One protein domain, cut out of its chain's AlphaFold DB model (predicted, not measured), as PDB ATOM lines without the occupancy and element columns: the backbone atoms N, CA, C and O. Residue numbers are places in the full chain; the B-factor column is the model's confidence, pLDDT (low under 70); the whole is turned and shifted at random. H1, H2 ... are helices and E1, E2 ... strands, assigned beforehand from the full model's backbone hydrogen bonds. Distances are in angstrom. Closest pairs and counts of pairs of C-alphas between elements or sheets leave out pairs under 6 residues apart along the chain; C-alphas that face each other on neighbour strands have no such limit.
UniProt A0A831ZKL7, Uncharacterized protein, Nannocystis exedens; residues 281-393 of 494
ATOM      1  N   ALA A 281     125.037 122.473 129.159       98.25
ATOM      2  CA  ALA A 281     124.659 123.699 128.465       98.25
ATOM      3  C   ALA A 281     125.870 124.390 127.816       98.25
ATOM      4  O   ALA A 281     125.783 124.787 126.659       98.25
ATOM      5  N   VAL A 282     127.009 124.472 128.516       98.25
ATOM      6  CA  VAL A 282     128.256 125.059 127.990       98.25
ATOM      7  C   VAL A 282     128.726 124.339 126.730       98.25
ATOM      8  O   VAL A 282     128.934 124.971 125.699       98.25
ATOM      9  N   PHE A 283     128.880 123.017 126.787       98.38
ATOM     10  CA  PHE A 283     129.431 122.258 125.664       98.38
ATOM     11  C   PHE A 283     128.442 122.108 124.501       98.38
ATOM     12  O   PHE A 283     128.873 122.074 123.351       98.38
ATOM     13  N   ALA A 284     127.134 122.112 124.770       97.94
ATOM     14  CA  ALA A 284     126.127 122.239 123.719       97.94
ATOM     15  C   ALA A 284     126.181 123.616 123.035       97.94
ATOM     16  O   ALA A 284     126.076 123.690 121.813       97.94
ATOM     17  N   ALA A 285     126.385 124.697 123.796       97.88
ATOM     18  CA  ALA A 285     126.539 126.039 123.237       97.88
ATOM     19  C   ALA A 285     127.820 126.174 122.401       97.88
ATOM     20  O   ALA A 285     127.778 126.791 121.343       97.88
ATOM     21  N   ILE A 286     128.932 125.557 122.825       98.25
ATOM     22  CA  ILE A 286     130.160 125.471 122.016       98.25
ATOM     23  C   ILE A 286     129.874 124.769 120.686       98.25
ATOM     24  O   ILE A 286     130.224 125.291 119.635       98.25
ATOM     25  N   GLU A 287     129.229 123.601 120.715       97.69
ATOM     26  CA  GLU A 287     128.922 122.845 119.497       97.69
ATOM     27  C   GLU A 287     128.002 123.626 118.550       97.69
ATOM     28  O   GLU A 287     128.261 123.664 117.349       97.69
ATOM     29  N   ALA A 288     126.977 124.298 119.080       96.75
ATOM     30  CA  ALA A 288     126.102 125.163 118.293       96.75
ATOM     31  C   ALA A 288     126.873 126.342 117.672       96.75
ATOM     32  O   ALA A 288     126.760 126.588 116.473       96.75
ATOM     33  N   ALA A 289     127.727 127.004 118.458       96.25
ATOM     34  CA  ALA A 289     128.578 128.099 118.001       96.25
ATOM     35  C   ALA A 289     129.630 127.664 116.969       96.25
ATOM     36  O   ALA A 289     130.186 128.502 116.275       96.25
ATOM     37  N   LEU A 290     129.935 126.372 116.848       94.62
ATOM     38  CA  LEU A 290     130.818 125.855 115.803       94.62
ATOM     39  C   LEU A 290     130.088 125.582 114.479       94.62
ATOM     40  O   LEU A 290     130.743 125.542 113.439       94.62
ATOM     41  N   GLN A 291     128.765 125.392 114.503       90.19
ATOM     42  CA  GLN A 291     127.942 125.225 113.296       90.19
ATOM     43  C   GLN A 291     127.535 126.573 112.698       90.19
ATOM     44  O   GLN A 291     127.578 126.756 111.483       90.19
ATOM     45  N   GLU A 292     127.179 127.526 113.559       88.81
ATOM     46  CA  GLU A 292     126.838 128.898 113.189       88.81
ATOM     47  C   GLU A 292     127.794 129.848 113.925       88.81
ATOM     48  O   GLU A 292     127.492 130.275 115.042       88.81
ATOM     49  N   PRO A 293     128.983 130.126 113.348       77.12
ATOM     50  CA  PRO A 293     130.047 130.840 114.039       77.12
ATOM     51  C   PRO A 293     129.607 132.248 114.462       77.12
ATOM     52  O   PRO A 293     129.306 133.079 113.600       77.12
ATOM     53  N   PRO A 294     129.578 132.535 115.779       84.12
ATOM     54  CA  PRO A 294     129.339 133.875 116.291       84.12
ATOM     55  C   PRO A 294     130.618 134.713 116.130       84.12
ATOM     56  O   PRO A 294     131.535 134.358 115.390       84.12
ATOM     57  N   SER A 295     130.726 135.832 116.851       91.19
ATOM     58  CA  SER A 295     132.019 136.505 116.985       91.19
ATOM     59  C   SER A 295     133.041 135.604 117.693       91.19
ATOM     60  O   SER A 295     132.702 134.845 118.609       91.19
ATOM     61  N   ASP A 296     134.316 135.748 117.324       93.81
ATOM     62  CA  ASP A 296     135.432 135.067 117.993       93.81
ATOM     63  C   ASP A 296     135.436 135.315 119.509       93.81
ATOM     64  O   ASP A 296     135.774 134.420 120.285       93.81
ATOM     65  N   ASP A 297     135.015 136.504 119.947       94.88
ATOM     66  CA  ASP A 297     134.912 136.859 121.364       94.88
ATOM     67  C   ASP A 297     133.881 136.009 122.109       94.88
ATOM     68  O   ASP A 297     134.154 135.548 123.224       94.88
ATOM     69  N   HIS A 298     132.733 135.731 121.484       95.25
ATOM     70  CA  HIS A 298     131.712 134.877 122.079       95.25
ATOM     71  C   HIS A 298     132.181 133.420 122.162       95.25
ATOM     72  O   HIS A 298     132.038 132.777 123.202       95.25
ATOM     73  N   LEU A 299     132.823 132.901 121.110       96.25
ATOM     74  CA  LEU A 299     133.373 131.545 121.143       96.25
ATOM     75  C   LEU A 299     134.519 131.423 122.168       96.25
ATOM     76  O   LEU A 299     134.592 130.438 122.903       96.25
ATOM     77  N   ARG A 300     135.367 132.454 122.309       96.69
ATOM     78  CA  ARG A 300     136.371 132.541 123.388       96.69
ATOM     79  C   ARG A 300     135.717 132.533 124.765       96.69
ATOM     80  O   ARG A 300     136.232 131.868 125.661       96.69
ATOM     81  N   TYR A 301     134.613 133.256 124.952       97.00
ATOM     82  CA  TYR A 301     133.829 133.226 126.189       97.00
ATOM     83  C   TYR A 301     133.331 131.807 126.503       97.00
ATOM     84  O   TYR A 301     133.584 131.305 127.600       97.00
ATOM     85  N   LEU A 302     132.719 131.125 125.531       97.81
ATOM     86  CA  LEU A 302     132.231 129.756 125.709       97.81
ATOM     87  C   LEU A 302     133.368 128.778 126.032       97.81
ATOM     88  O   LEU A 302     133.230 127.945 126.928       97.81
ATOM     89  N   TYR A 303     134.523 128.908 125.376       97.81
ATOM     90  CA  TYR A 303     135.692 128.094 125.703       97.81
ATOM     91  C   TYR A 303     136.252 128.384 127.098       97.81
ATOM     92  O   TYR A 303     136.609 127.432 127.789       97.81
ATOM     93  N   ARG A 304     136.271 129.642 127.569       97.25
ATOM     94  CA  ARG A 304     136.638 129.957 128.968       97.25
ATOM     95  C   ARG A 304     135.698 129.267 129.959       97.25
ATOM     96  O   ARG A 304     136.173 128.680 130.929       97.25
ATOM     97  N   ALA A 305     134.391 129.287 129.692       97.62
ATOM     98  CA  ALA A 305     133.406 128.563 130.494       97.62
ATOM     99  C   ALA A 305     133.651 127.040 130.465       97.62
ATOM    100  O   ALA A 305     133.599 126.382 131.503       97.62
ATOM    101  N   GLY A 306     133.977 126.475 129.297       97.44
ATOM    102  CA  GLY A 306     134.310 125.055 129.142       97.44
ATOM    103  C   GLY A 306     135.548 124.642 129.940       97.44
ATOM    104  O   GLY A 306     135.501 123.656 130.677       97.44
ATOM    105  N   VAL A 307     136.623 125.432 129.857       97.00
ATOM    106  CA  VAL A 307     137.863 125.227 130.625       97.00
ATOM    107  C   VAL A 307     137.589 125.241 132.122       97.00
ATOM    108  O   VAL A 307     138.049 124.346 132.826       97.00
ATOM    109  N   TRP A 308     136.778 126.187 132.604       96.38
ATOM    110  CA  TRP A 308     136.411 126.252 134.018       96.38
ATOM    111  C   TRP A 308     135.810 124.934 134.528       96.38
ATOM    112  O   TRP A 308     136.155 124.459 135.611       96.38
ATOM    113  N   HIS A 309     134.943 124.300 133.734       96.62
ATOM    114  CA  HIS A 309     134.368 123.005 134.095       96.62
ATOM    115  C   HIS A 309     135.386 121.861 134.035       96.62
ATOM    116  O   HIS A 309     135.348 120.987 134.898       96.62
ATOM    117  N   MET A 310     136.293 121.871 133.054       95.00
ATOM    118  CA  MET A 310     137.362 120.870 132.931       95.00
ATOM    119  C   MET A 310     138.327 120.899 134.124       95.00
ATOM    120  O   MET A 310     138.749 119.842 134.588       95.00
ATOM    121  N   GLU A 311     138.656 122.090 134.628       92.94
ATOM    122  CA  GLU A 311     139.550 122.282 135.779       92.94
ATOM    123  C   GLU A 311     138.897 121.875 137.105       92.94
ATOM    124  O   GLU A 311     139.575 121.443 138.038       92.94
ATOM    125  N   ARG A 312     137.573 122.019 137.201       89.00
ATOM    126  CA  ARG A 312     136.832 121.806 138.444       89.00
ATOM    127  C   ARG A 312     136.581 120.333 138.754       89.00
ATOM    128  O   ARG A 312     136.741 119.914 139.899       89.00
ATOM    129  N   ALA A 313     136.090 119.575 137.778       86.12
ATOM    130  CA  ALA A 313     135.673 118.194 137.982       86.12
ATOM    131  C   ALA A 313     135.784 117.381 136.685       86.12
ATOM    132  O   ALA A 313     135.591 117.926 135.597       86.12
ATOM    133  N   PRO A 314     136.029 116.060 136.770       87.06
ATOM    134  CA  PRO A 314     136.018 115.203 135.594       87.06
ATOM    135  C   PRO A 314     134.673 115.267 134.864       87.06
ATOM    136  O   PRO A 314     133.621 114.943 135.420       87.06
ATOM    137  N   LEU A 315     134.714 115.644 133.588       90.19
ATOM    138  CA  LEU A 315     133.535 115.665 132.732       90.19
ATOM    139  C   LEU A 315     133.176 114.248 132.278       90.19
ATOM    140  O   LEU A 315     134.027 113.495 131.807       90.19
ATOM    141  N   THR A 316     131.894 113.896 132.383       84.19
ATOM    142  CA  THR A 316     131.361 112.597 131.950       84.19
ATOM    143  C   THR A 316     130.036 112.764 131.207       84.19
ATOM    144  O   THR A 316     129.323 113.753 131.378       84.19
ATOM    145  N   GLY A 317     129.693 111.797 130.353       88.81
ATOM    146  CA  GLY A 317     128.434 111.810 129.603       88.81
ATOM    147  C   GLY A 317     128.409 112.847 128.474       88.81
ATOM    148  O   GLY A 317     129.408 113.034 127.777       88.81
ATOM    149  N   GLN A 318     127.256 113.499 128.287       88.25
ATOM    150  CA  GLN A 318     126.965 114.374 127.140       88.25
ATOM    151  C   GLN A 318     128.051 115.427 126.826       88.25
ATOM    152  O   GLN A 318     128.458 115.464 125.666       88.25
ATOM    153  N   PRO A 319     128.610 116.190 127.793       93.75
ATOM    154  CA  PRO A 319     129.647 117.189 127.508       93.75
ATOM    155  C   PRO A 319     130.842 116.626 126.730       93.75
ATOM    156  O   PRO A 319     131.390 117.266 125.841       93.75
ATOM    157  N   THR A 320     131.227 115.380 127.028       94.94
ATOM    158  CA  THR A 320     132.373 114.727 126.379       94.94
ATOM    159  C   THR A 320     132.084 114.301 124.935       94.94
ATOM    160  O   THR A 320     133.013 114.047 124.165       94.94
ATOM    161  N   SER A 321     130.808 114.202 124.554       97.00
ATOM    162  CA  SER A 321     130.378 113.838 123.201       97.00
ATOM    163  C   SER A 321     130.172 115.028 122.268       97.00
ATOM    164  O   SER A 321     130.210 114.811 121.061       97.00
ATOM    165  N   ASN A 322     130.004 116.241 122.801       98.19
ATOM    166  CA  ASN A 322     129.859 117.453 121.999       98.19
ATOM    167  C   ASN A 322     131.138 117.754 121.211       98.19
ATOM    168  O   ASN A 322     132.254 117.592 121.723       98.19
ATOM    169  N   THR A 323     130.958 118.220 119.980       98.25
ATOM    170  CA  THR A 323     132.014 118.752 119.118       98.25
ATOM    171  C   THR A 323     132.559 120.048 119.703       98.25
ATOM    172  O   THR A 323     131.801 120.962 120.012       98.25
ATOM    173  N   VAL A 324     133.881 120.130 119.854       98.12
ATOM    174  CA  VAL A 324     134.557 121.303 120.436       98.12
ATOM    175  C   VAL A 324     135.661 121.874 119.552       98.12
ATOM    176  O   VAL A 324     136.186 122.941 119.853       98.12
ATOM    177  N   ALA A 325     136.022 121.177 118.478       97.56
ATOM    178  CA  ALA A 325     136.974 121.622 117.471       97.56
ATOM    179  C   ALA A 325     136.754 120.835 116.168       97.56
ATOM    180  O   ALA A 325     135.937 119.910 116.124       97.56
ATOM    181  N   PHE A 326     137.531 121.154 115.137       97.56
ATOM    182  CA  PHE A 326     137.578 120.397 113.888       97.56
ATOM    183  C   PHE A 326     139.014 119.999 113.543       97.56
ATOM    184  O   PHE A 326     139.973 120.644 113.977       97.56
ATOM    185  N   THR A 327     139.165 118.929 112.767       97.44
ATOM    186  CA  THR A 327     140.418 118.638 112.062       97.44
ATOM    187  C   THR A 327     140.560 119.558 110.840       97.44
ATOM    188  O   THR A 327     139.575 120.175 110.422       97.44
ATOM    189  N   PRO A 328     141.749 119.643 110.217       96.81
ATOM    190  CA  PRO A 328     141.930 120.393 108.972       96.81
ATOM    191  C   PRO A 328     141.012 119.922 107.842       96.81
ATOM    192  O   PRO A 328     140.521 120.748 107.076       96.81
ATOM    193  N   SER A 329     140.711 118.619 107.769       95.62
ATOM    194  CA  SER A 329     139.770 118.069 106.785       95.62
ATOM    195  C   SER A 329     138.297 118.442 107.038       95.62
ATOM    196  O   SER A 329     137.450 118.189 106.179       95.62
ATOM    197  N   GLY A 330     137.986 119.060 108.185       95.44
ATOM    198  CA  GLY A 330     136.633 119.444 108.600       95.44
ATOM    199  C   GLY A 330     135.921 118.396 109.460       95.44
ATOM    200  O   GLY A 330     134.736 118.541 109.760       95.44
ATOM    201  N   LYS A 331     136.607 117.328 109.885       95.88
ATOM    202  CA  LYS A 331     136.014 116.302 110.749       95.88
ATOM    203  C   LYS A 331     135.783 116.851 112.156       95.88
ATOM    204  O   LYS A 331     136.686 117.415 112.770       95.88
ATOM    205  N   ALA A 332     134.584 116.634 112.691       97.38
ATOM    206  CA  ALA A 332     134.227 117.017 114.053       97.38
ATOM    207  C   ALA A 332     135.111 116.315 115.099       97.38
ATOM    208  O   ALA A 332     135.246 115.086 115.105       97.38
ATOM    209  N   LEU A 333     135.676 117.100 116.017       97.81
ATOM    210  CA  LEU A 333     136.443 116.619 117.160       97.81
ATOM    211  C   LEU A 333     135.616 116.766 118.441       97.81
ATOM    212  O   LEU A 333     135.503 117.873 118.978       97.81
ATOM    213  N   PRO A 334     135.049 115.663 118.967       98.00
ATOM    214  CA  PRO A 334     134.364 115.706 120.245       98.00
ATOM    215  C   PRO A 334     135.365 115.855 121.391       98.00
ATOM    216  O   PRO A 334     136.493 115.359 121.305       98.00
ATOM    217  N   LEU A 335     134.938 116.452 122.506       97.88
ATOM    218  CA  LEU A 335     135.809 116.694 123.664       97.88
ATOM    219  C   LEU A 335     136.529 115.419 124.145       97.88
ATOM    220  O   LEU A 335     137.728 115.451 124.417       97.88
ATOM    221  N   ARG A 336     135.853 114.262 124.153       96.81
ATOM    222  CA  ARG A 336     136.449 112.955 124.504       96.81
ATOM    223  C   ARG A 336     137.632 112.545 123.625       96.81
ATOM    224  O   ARG A 336     138.471 111.760 124.062       96.81
ATOM    225  N   ALA A 337     137.676 112.977 122.364       96.00
ATOM    226  CA  ALA A 337     138.798 112.685 121.476       96.00
ATOM    227  C   ALA A 337     140.018 113.513 121.885       96.00
ATOM    228  O   ALA A 337     141.100 112.950 122.031       96.00
ATOM    229  N   LEU A 338     139.814 114.803 122.176       96.06
ATOM    230  CA  LEU A 338     140.867 115.672 122.698       96.06
ATOM    231  C   LEU A 338     141.371 115.178 124.057       96.06
ATOM    232  O   LEU A 338     142.570 114.980 124.207       96.06
ATOM    233  N   MET A 339     140.478 114.872 125.006       94.62
ATOM    234  CA  MET A 339     140.858 114.338 126.325       94.62
ATOM    235  C   MET A 339     141.760 113.102 126.212       94.62
ATOM    236  O   MET A 339     142.784 113.029 126.885       94.62
ATOM    237  N   ARG A 340     141.419 112.150 125.329       94.12
ATOM    238  CA  ARG A 340     142.250 110.960 125.082       94.12
ATOM    239  C   ARG A 340     143.591 111.310 124.439       94.12
ATOM    240  O   ARG A 340     144.608 110.788 124.874       94.12
ATOM    241  N   GLY A 341     143.599 112.196 123.443       94.12
ATOM    242  CA  GLY A 341     144.832 112.625 122.779       94.12
ATOM    243  C   GLY A 341     145.795 113.324 123.740       94.12
ATOM    244  O   GLY A 341     146.976 112.994 123.786       94.12
ATOM    245  N   PHE A 342     145.289 114.242 124.563       93.75
ATOM    246  CA  PHE A 342     146.088 114.994 125.532       93.75
ATOM    247  C   PHE A 342     146.615 114.152 126.702       93.75
ATOM    248  O   PHE A 342     147.602 114.565 127.317       93.75
ATOM    249  N   ALA A 343     145.987 113.005 126.983       91.62
ATOM    250  CA  ALA A 343     146.433 112.018 127.966       91.62
ATOM    251  C   ALA A 343     147.430 110.985 127.403       91.62
ATOM    252  O   ALA A 343     147.960 110.182 128.167       91.62
ATOM    253  N   SER A 344     147.661 110.970 126.087       89.88
ATOM    254  CA  SER A 344     148.591 110.043 125.433       89.88
ATOM    255  C   SER A 344     150.001 110.628 125.307       89.88
ATOM    256  O   SER A 344     150.170 111.850 125.274       89.88
ATOM    257  N   ASP A 345     151.005 109.758 125.156       84.75
ATOM    258  CA  ASP A 345     152.386 110.165 124.837       84.75
ATOM    259  C   ASP A 345     152.469 110.875 123.473       84.75
ATOM    260  O   ASP A 345     153.306 111.750 123.240       84.75
ATOM    261  N   GLU A 346     151.549 110.541 122.567       86.75
ATOM    262  CA  GLU A 346     151.406 111.158 121.256       86.75
ATOM    263  C   GLU A 346     150.393 112.304 121.292       86.75
ATOM    264  O   GLU A 346     149.333 112.244 120.666       86.75
ATOM    265  N   ARG A 347     150.739 113.372 122.029       91.50
ATOM    266  CA  ARG A 347     149.885 114.565 122.145       91.50
ATOM    267  C   ARG A 347     149.405 115.075 120.772       91.50
ATOM    268  O   ARG A 347     150.117 114.910 119.770       91.50
ATOM    269  N   PRO A 348     148.230 115.734 120.725       96.38
ATOM    270  CA  PRO A 348     147.671 116.254 119.481       96.38
ATOM    271  C   PRO A 348     148.614 117.251 118.802       96.38
ATOM    272  O   PRO A 348     149.472 117.849 119.451       96.38
ATOM    273  N   LEU A 349     148.440 117.449 117.501       97.19
ATOM    274  CA  LEU A 349     149.185 118.434 116.718       97.19
ATOM    275  C   LEU A 349     148.270 119.577 116.291       97.19
ATOM    276  O   LEU A 349     147.064 119.388 116.130       97.19
ATOM    277  N   LEU A 350     148.850 120.756 116.096       97.69
ATOM    278  CA  LEU A 350     148.146 121.946 115.632       97.69
ATOM    279  C   LEU A 350     148.435 122.194 114.158       97.69
ATOM    280  O   LEU A 350     149.591 122.177 113.743       97.69
ATOM    281  N   ALA A 351     147.389 122.461 113.392       97.75
ATOM    282  CA  ALA A 351     147.485 122.900 112.009       97.75
ATOM    283  C   ALA A 351     146.900 124.308 111.884       97.75
ATOM    284  O   ALA A 351     145.824 124.568 112.432       97.75
ATOM    285  N   SER A 352     147.576 125.214 111.174       96.88
ATOM    286  CA  SER A 352     147.038 126.560 110.941       96.88
ATOM    287  C   SER A 352     146.090 126.626 109.742       96.88
ATOM    288  O   SER A 352     145.187 127.460 109.721       96.88
ATOM    289  N   ALA A 353     146.238 125.708 108.789       96.56
ATOM    290  CA  ALA A 353     145.369 125.559 107.630       96.56
ATOM    291  C   ALA A 353     145.300 124.095 107.173       96.56
ATOM    292  O   ALA A 353     146.064 123.249 107.631       96.56
ATOM    293  N   ARG A 354     144.388 123.797 106.241       96.75
ATOM    294  CA  ARG A 354     144.367 122.513 105.534       96.75
ATOM    295  C   ARG A 354     145.366 122.533 104.375       96.75
ATOM    296  O   ARG A 354     145.210 123.317 103.441       96.75
ATOM    297  N   THR A 355     146.349 121.644 104.421       95.81
ATOM    298  CA  THR A 355     147.376 121.420 103.393       95.81
ATOM    299  C   THR A 355     147.588 119.925 103.126       95.81
ATOM    300  O   THR A 355     147.045 119.070 103.835       95.81
ATOM    301  N   ALA A 356     148.398 119.592 102.114       94.31
ATOM    302  CA  ALA A 356     148.750 118.207 101.808       94.31
ATOM    303  C   ALA A 356     149.474 117.533 102.985       94.31
ATOM    304  O   ALA A 356     149.184 116.378 103.301       94.31
ATOM    305  N   LEU A 357     150.363 118.262 103.674       96.06
ATOM    306  CA  LEU A 357     151.022 117.774 104.883       96.06
ATOM    307  C   LEU A 357     150.003 117.438 105.976       96.06
ATOM    308  O   LEU A 357     150.067 116.358 106.562       96.06
ATOM    309  N   THR A 358     149.047 118.329 106.246       96.75
ATOM    310  CA  THR A 358     148.064 118.091 107.312       96.75
ATOM    311  C   THR A 358     147.109 116.949 106.983       96.75
ATOM    312  O   THR A 358     146.831 116.139 107.864       96.75
ATOM    313  N   ASP A 359     146.678 116.830 105.719       95.50
ATOM    314  CA  ASP A 359     145.820 115.730 105.262       95.50
ATOM    315  C   ASP A 359     146.556 114.385 105.409       95.50
ATOM    316  O   ASP A 359     145.982 113.400 105.875       95.50
ATOM    317  N   ALA A 360     147.847 114.341 105.072       95.31
ATOM    318  CA  ALA A 360     148.643 113.125 105.173       95.31
ATOM    319  C   ALA A 360     148.955 112.729 106.628       95.31
ATOM    320  O   ALA A 360     148.946 111.542 106.957       95.31
ATOM    321  N   VAL A 361     149.178 113.700 107.521       95.75
ATOM    322  CA  VAL A 361     149.338 113.435 108.961       95.75
ATOM    323  C   VAL A 361     148.020 112.954 109.574       95.75
ATOM    324  O   VAL A 361     148.029 111.975 110.319       95.75
ATOM    325  N   GLU A 362     146.881 113.555 109.220       94.44
ATOM    326  CA  GLU A 362     145.557 113.089 109.659       94.44
ATOM    327  C   GLU A 362     145.271 111.656 109.170       94.44
ATOM    328  O   GLU A 362     144.758 110.835 109.929       94.44
ATOM    329  N   ALA A 363     145.681 111.318 107.942       94.75
ATOM    330  CA  ALA A 363     145.567 109.967 107.388       94.75
ATOM    331  C   ALA A 363     146.463 108.923 108.085       94.75
ATOM    332  O   ALA A 363     146.244 107.725 107.916       94.75
ATOM    333  N   SER A 364     147.447 109.354 108.882       91.88
ATOM    334  CA  SER A 364     148.322 108.480 109.677       91.88
ATOM    335  C   SER A 364     147.796 108.189 111.093       91.88
ATOM    336  O   SER A 364     148.568 107.829 111.978       91.88
ATOM    337  N   ASP A 365     146.488 108.377 111.320       87.38
ATOM    338  CA  ASP A 365     145.799 108.230 112.613       87.38
ATOM    339  C   ASP A 365     146.307 109.175 113.723       87.38
ATOM    340  O   ASP A 365     146.030 108.986 114.911       87.38
ATOM    341  N   ARG A 366     147.010 110.253 113.353       93.38
ATOM    342  CA  ARG A 366     147.420 111.307 114.289       93.38
ATOM    343  C   ARG A 366     146.277 112.285 114.525       93.38
ATOM    344  O   ARG A 366     145.623 112.742 113.591       93.38
ATOM    345  N   LEU A 367     146.073 112.668 115.785       96.38
ATOM    346  CA  LEU A 367     145.083 113.688 116.121       96.38
ATOM    347  C   LEU A 367     145.612 115.082 115.762       96.38
ATOM    348  O   LEU A 367     146.517 115.588 116.426       96.38
ATOM    349  N   VAL A 368     145.022 115.702 114.740       97.50
ATOM    350  CA  VAL A 368     145.341 117.065 114.297       97.50
ATOM    351  C   VAL A 368     144.153 117.984 114.560       97.50
ATOM    352  O   VAL A 368     143.017 117.649 114.230       97.50
ATOM    353  N   ILE A 369     144.416 119.143 115.159       98.06
ATOM    354  CA  ILE A 369     143.422 120.163 115.494       98.06
ATOM    355  C   ILE A 369     143.653 121.365 114.577       98.06
ATOM    356  O   ILE A 369     144.760 121.906 114.543       98.06
ATOM    357  N   LEU A 370     142.617 121.804 113.861       97.69
ATOM    358  CA  LEU A 370     142.651 123.065 113.125       97.69
ATOM    359  C   LEU A 370     142.594 124.224 114.127       97.69
ATOM    360  O   LEU A 370     141.574 124.451 114.778       97.69
ATOM    361  N   ALA A 371     143.706 124.934 114.271       96.69
ATOM    362  CA  ALA A 371     143.875 126.014 115.233       96.69
ATOM    363  C   ALA A 371     144.815 127.102 114.679       96.69
ATOM    364  O   ALA A 371     145.962 127.213 115.134       96.69
ATOM    365  N   PRO A 372     144.346 127.933 113.725       95.19
ATOM    366  CA  PRO A 372     145.099 129.089 113.247       95.19
ATOM    367  C   PRO A 372     145.610 129.971 114.403       95.19
ATOM    368  O   PRO A 372     144.992 130.000 115.476       95.19
ATOM    369  N   PRO A 373     146.715 130.716 114.226       93.00
ATOM    370  CA  PRO A 373     147.172 131.685 115.216       93.00
ATOM    371  C   PRO A 373     146.046 132.636 115.634       93.00
ATOM    372  O   PRO A 373     145.397 133.255 114.797       93.00
ATOM    373  N   GLY A 374     145.797 132.736 116.941       93.88
ATOM    374  CA  GLY A 374     144.735 133.588 117.484       93.88
ATOM    375  C   GLY A 374     143.320 133.000 117.425       93.88
ATOM    376  O   GLY A 374     142.398 133.642 117.925       93.88
ATOM    377  N   ALA A 375     143.124 131.789 116.901       95.25
ATOM    378  CA  ALA A 375     141.811 131.147 116.898       95.25
ATOM    379  C   ALA A 375     141.264 130.931 118.330       95.25
ATOM    380  O   ALA A 375     142.027 130.562 119.233       95.25
ATOM    381  N   PRO A 376     139.945 131.085 118.562       96.88
ATOM    382  CA  PRO A 376     139.322 130.875 119.873       96.88
ATOM    383  C   PRO A 376     139.635 129.524 120.528       96.88
ATOM    384  O   PRO A 376     139.774 129.458 121.749       96.88
ATOM    385  N   VAL A 377     139.798 128.461 119.730       96.88
ATOM    386  CA  VAL A 377     140.064 127.094 120.213       96.88
ATOM    387  C   VAL A 377     141.307 127.002 121.098       96.88
ATOM    388  O   VAL A 377     141.324 126.191 122.019       96.88
ATOM    389  N   HIS A 378     142.307 127.876 120.912       96.88
ATOM    390  CA  HIS A 378     143.495 127.926 121.775       96.88
ATOM    391  C   HIS A 378     143.139 128.120 123.254       96.88
ATOM    392  O   HIS A 378     143.826 127.570 124.109       96.88
ATOM    393  N   VAL A 379     142.042 128.827 123.560       96.94
ATOM    394  CA  VAL A 379     141.527 128.974 124.931       96.94
ATOM    395  C   VAL A 379     141.123 127.620 125.505       96.94
ATOM    396  O   VAL A 379     141.516 127.296 126.614       96.94
ATOM    397  N   LEU A 380     140.384 126.797 124.756       97.25
ATOM    398  CA  LEU A 380     140.002 125.459 125.216       97.25
ATOM    399  C   LEU A 380     141.231 124.592 125.499       97.25
ATOM    400  O   LEU A 380     141.257 123.840 126.474       97.25
ATOM    401  N   LEU A 381     142.252 124.700 124.643       95.94
ATOM    402  CA  LEU A 381     143.448 123.869 124.740       95.94
ATOM    403  C   LEU A 381     144.234 124.107 126.038       95.94
ATOM    404  O   LEU A 381     144.883 123.177 126.519       95.94
ATOM    405  N   THR A 382     144.133 125.293 126.653       94.88
ATOM    406  CA  THR A 382     144.785 125.556 127.946       94.88
ATOM    407  C   THR A 382     144.212 124.695 129.070       94.88
ATOM    408  O   THR A 382     144.939 124.358 130.001       94.88
ATOM    409  N   GLY A 383     142.944 124.283 128.971       93.88
ATOM    410  CA  GLY A 383     142.276 123.459 129.983       93.88
ATOM    411  C   GLY A 383     142.801 122.025 130.090       93.88
ATOM    412  O   GLY A 383     142.527 121.354 131.079       93.88
ATOM    413  N   PHE A 384     143.565 121.534 129.107       92.75
ATOM    414  CA  PHE A 384     144.177 120.197 129.167       92.75
ATOM    415  C   PHE A 384     145.522 120.170 129.909       92.75
ATOM    416  O   PHE A 384     146.069 119.089 130.139       92.75
ATOM    417  N   GLY A 385     146.073 121.337 130.264       87.62
ATOM    418  CA  GLY A 385     147.369 121.460 130.926       87.62
ATOM    419  C   GLY A 385     148.559 120.918 130.116       87.62
ATOM    420  O   GLY A 385     148.452 120.488 128.961       87.62
ATOM    421  N   GLY A 386     149.737 120.921 130.743       87.56
ATOM    422  CA  GLY A 386     150.991 120.490 130.117       87.56
ATOM    423  C   GLY A 386     151.507 121.451 129.030       87.56
ATOM    424  O   GLY A 386     150.974 122.549 128.867       87.56
ATOM    425  N   PRO A 387     152.563 121.068 128.289       88.38
ATOM    426  CA  PRO A 387     153.137 121.913 127.242       88.38
ATOM    427  C   PRO A 387     152.173 122.068 126.054       88.38
ATOM    428  O   PRO A 387     151.481 121.105 125.713       88.38
ATOM    429  N   PRO A 388     152.136 123.234 125.387       87.12
ATOM    430  CA  PRO A 388     151.271 123.431 124.231       87.12
ATOM    431  C   PRO A 388     151.568 122.384 123.141       87.12
ATOM    432  O   PRO A 388     152.730 121.997 122.970       87.12
ATOM    433  N   PRO A 389     150.545 121.902 122.413       92.75
ATOM    434  CA  PRO A 389     150.766 120.947 121.340       92.75
ATOM    435  C   PRO A 389     151.606 121.562 120.215       92.75
ATOM    436  O   PRO A 389     151.533 122.759 119.940       92.75
ATOM    437  N   LEU A 390     152.431 120.730 119.579       94.25
ATOM    438  CA  LEU A 390     153.328 121.170 118.513       94.25
ATOM    439  C   LEU A 390     152.547 121.436 117.225       94.25
ATOM    440  O   LEU A 390     151.577 120.742 116.924       94.25
ATOM    441  N   ALA A 391     153.026 122.391 116.429       96.00
ATOM    442  CA  ALA A 391     152.567 122.540 115.055       96.00
ATOM    443  C   ALA A 391     152.904 121.281 114.237       96.00
ATOM    444  O   ALA A 391     153.949 120.660 114.458       96.00
ATOM    445  N   VAL A 392     152.061 120.925 113.266       96.81
ATOM    446  CA  VAL A 392     152.282 119.768 112.383       96.81
ATOM    447  C   VAL A 392     153.663 119.843 111.733       96.81
ATOM    448  O   VAL A 392     154.447 118.898 111.851       96.81
ATOM    449  N   GLY A 393     154.017 120.986 111.140       95.06
ATOM    450  CA  GLY A 393     155.321 121.157 110.503       95.06
ATOM    451  C   GLY A 393     156.506 121.281 111.445       95.06
ATOM    452  O   GLY A 393     157.636 121.267 110.973       95.06
TER     453      GLY A 393
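This is residues 281 to 393 of the 494 residues of an uncharacterized protein of Nannocystis exedens (UniProt A0A831ZKL7). Two short strand pairs, E1 with E2 and E3 with E4, make a small core, with E1 next to E4; the helical hairpin of H1 and H2 lies at one end and the short helix H5 at the other. H1 packs on E1, H6 sits between H2 and the strands, and H3 and H4 join at another side, next to E1 and E2. The printed part has 113 residues, with six named helices and four named strands in the order H1 H2 H3 E1 E2 H4 E3 H5 E4 H6. Sheet E1 - E2 is antiparallel, sheet E3 = E4 is parallel, and the class is mostly helix. The whole is compact, with a radius of gyration of the C-alphas of 13.2 A, and spans 36 by 30 by 22 A.

E1 is residues 323 to 326, 7.8 A long, with C-alpha 323 at (132.014, 118.752, 119.118), and E2 is residues 332 to 334. E3 is residues 349 to 351 and E4 residues 368 to 370, each 6.7 A long. H1, residues 281 to 291, begins at C-alpha 281 (124.659, 123.699, 128.465) and is 15.6 A long. H2, residues 296 to 312, is the longest helix, 24.4 A. H3 is residues 318 to 321, H4 residues 335 to 342 with 10.6 A, and H5 residues 356 to 362 with 9.9 A. H6, residues 377 to 382, ends at C-alpha 382 (144.785, 125.556, 127.946).

E1 and E2 form an antiparallel hairpin; N 324 and O 333 are 2.9 A apart, and N 333 and O 325 are 2.8 A apart, within hydrogen-bond range. The closest C-alphas of E1 and E4 are those of Phe 326 and Leu 370, 5.8 A. E3 and E4 are parallel, with N 369 and O 349 within hydrogen-bond range at 2.8 A. E3, H5 and E4 form a strand-helix-strand unit, two parallel neighbour strands with a helix between, whose crossover is right-handed. The closest C-alphas of H5 and E4 are those of Glu 362 and Val 368, 6.1 A. On H1, Glu 287 comes closest to E1, its C-alpha 5.1 A from that of Thr 323. H1 and H2 form a helical hairpin; they touch, closest at the C-alphas of Ile 286 and Leu 302, 6.0 A, and run opposite ways at a tilt of 35.3 degrees, only just steep. H2 touches H6 with its residues 300 to 307 alone, closest at the C-alphas of Tyr 303 and Leu 380, 5.1 A, the same way at a shallow tilt of 24 degrees. H3 touches H4, with the C-alphas of Thr 320 and Leu 335 closest at 4.8 A. H5 touches no helix. Every O i to N i+4 pair is within hydrogen-bond range in H1, H2, H4, H5 and H6; H3 is too short for such a pair.

The two C-alphas farthest apart are those of Arg 312 and Ala 356, 38.7 A. The printed part has no cut, and no link between named elements is long; H4 to E3 and E4 to H6 are short, the others tight. The mean pLDDT of the printed part is 94.5, and no printed residue is under 70.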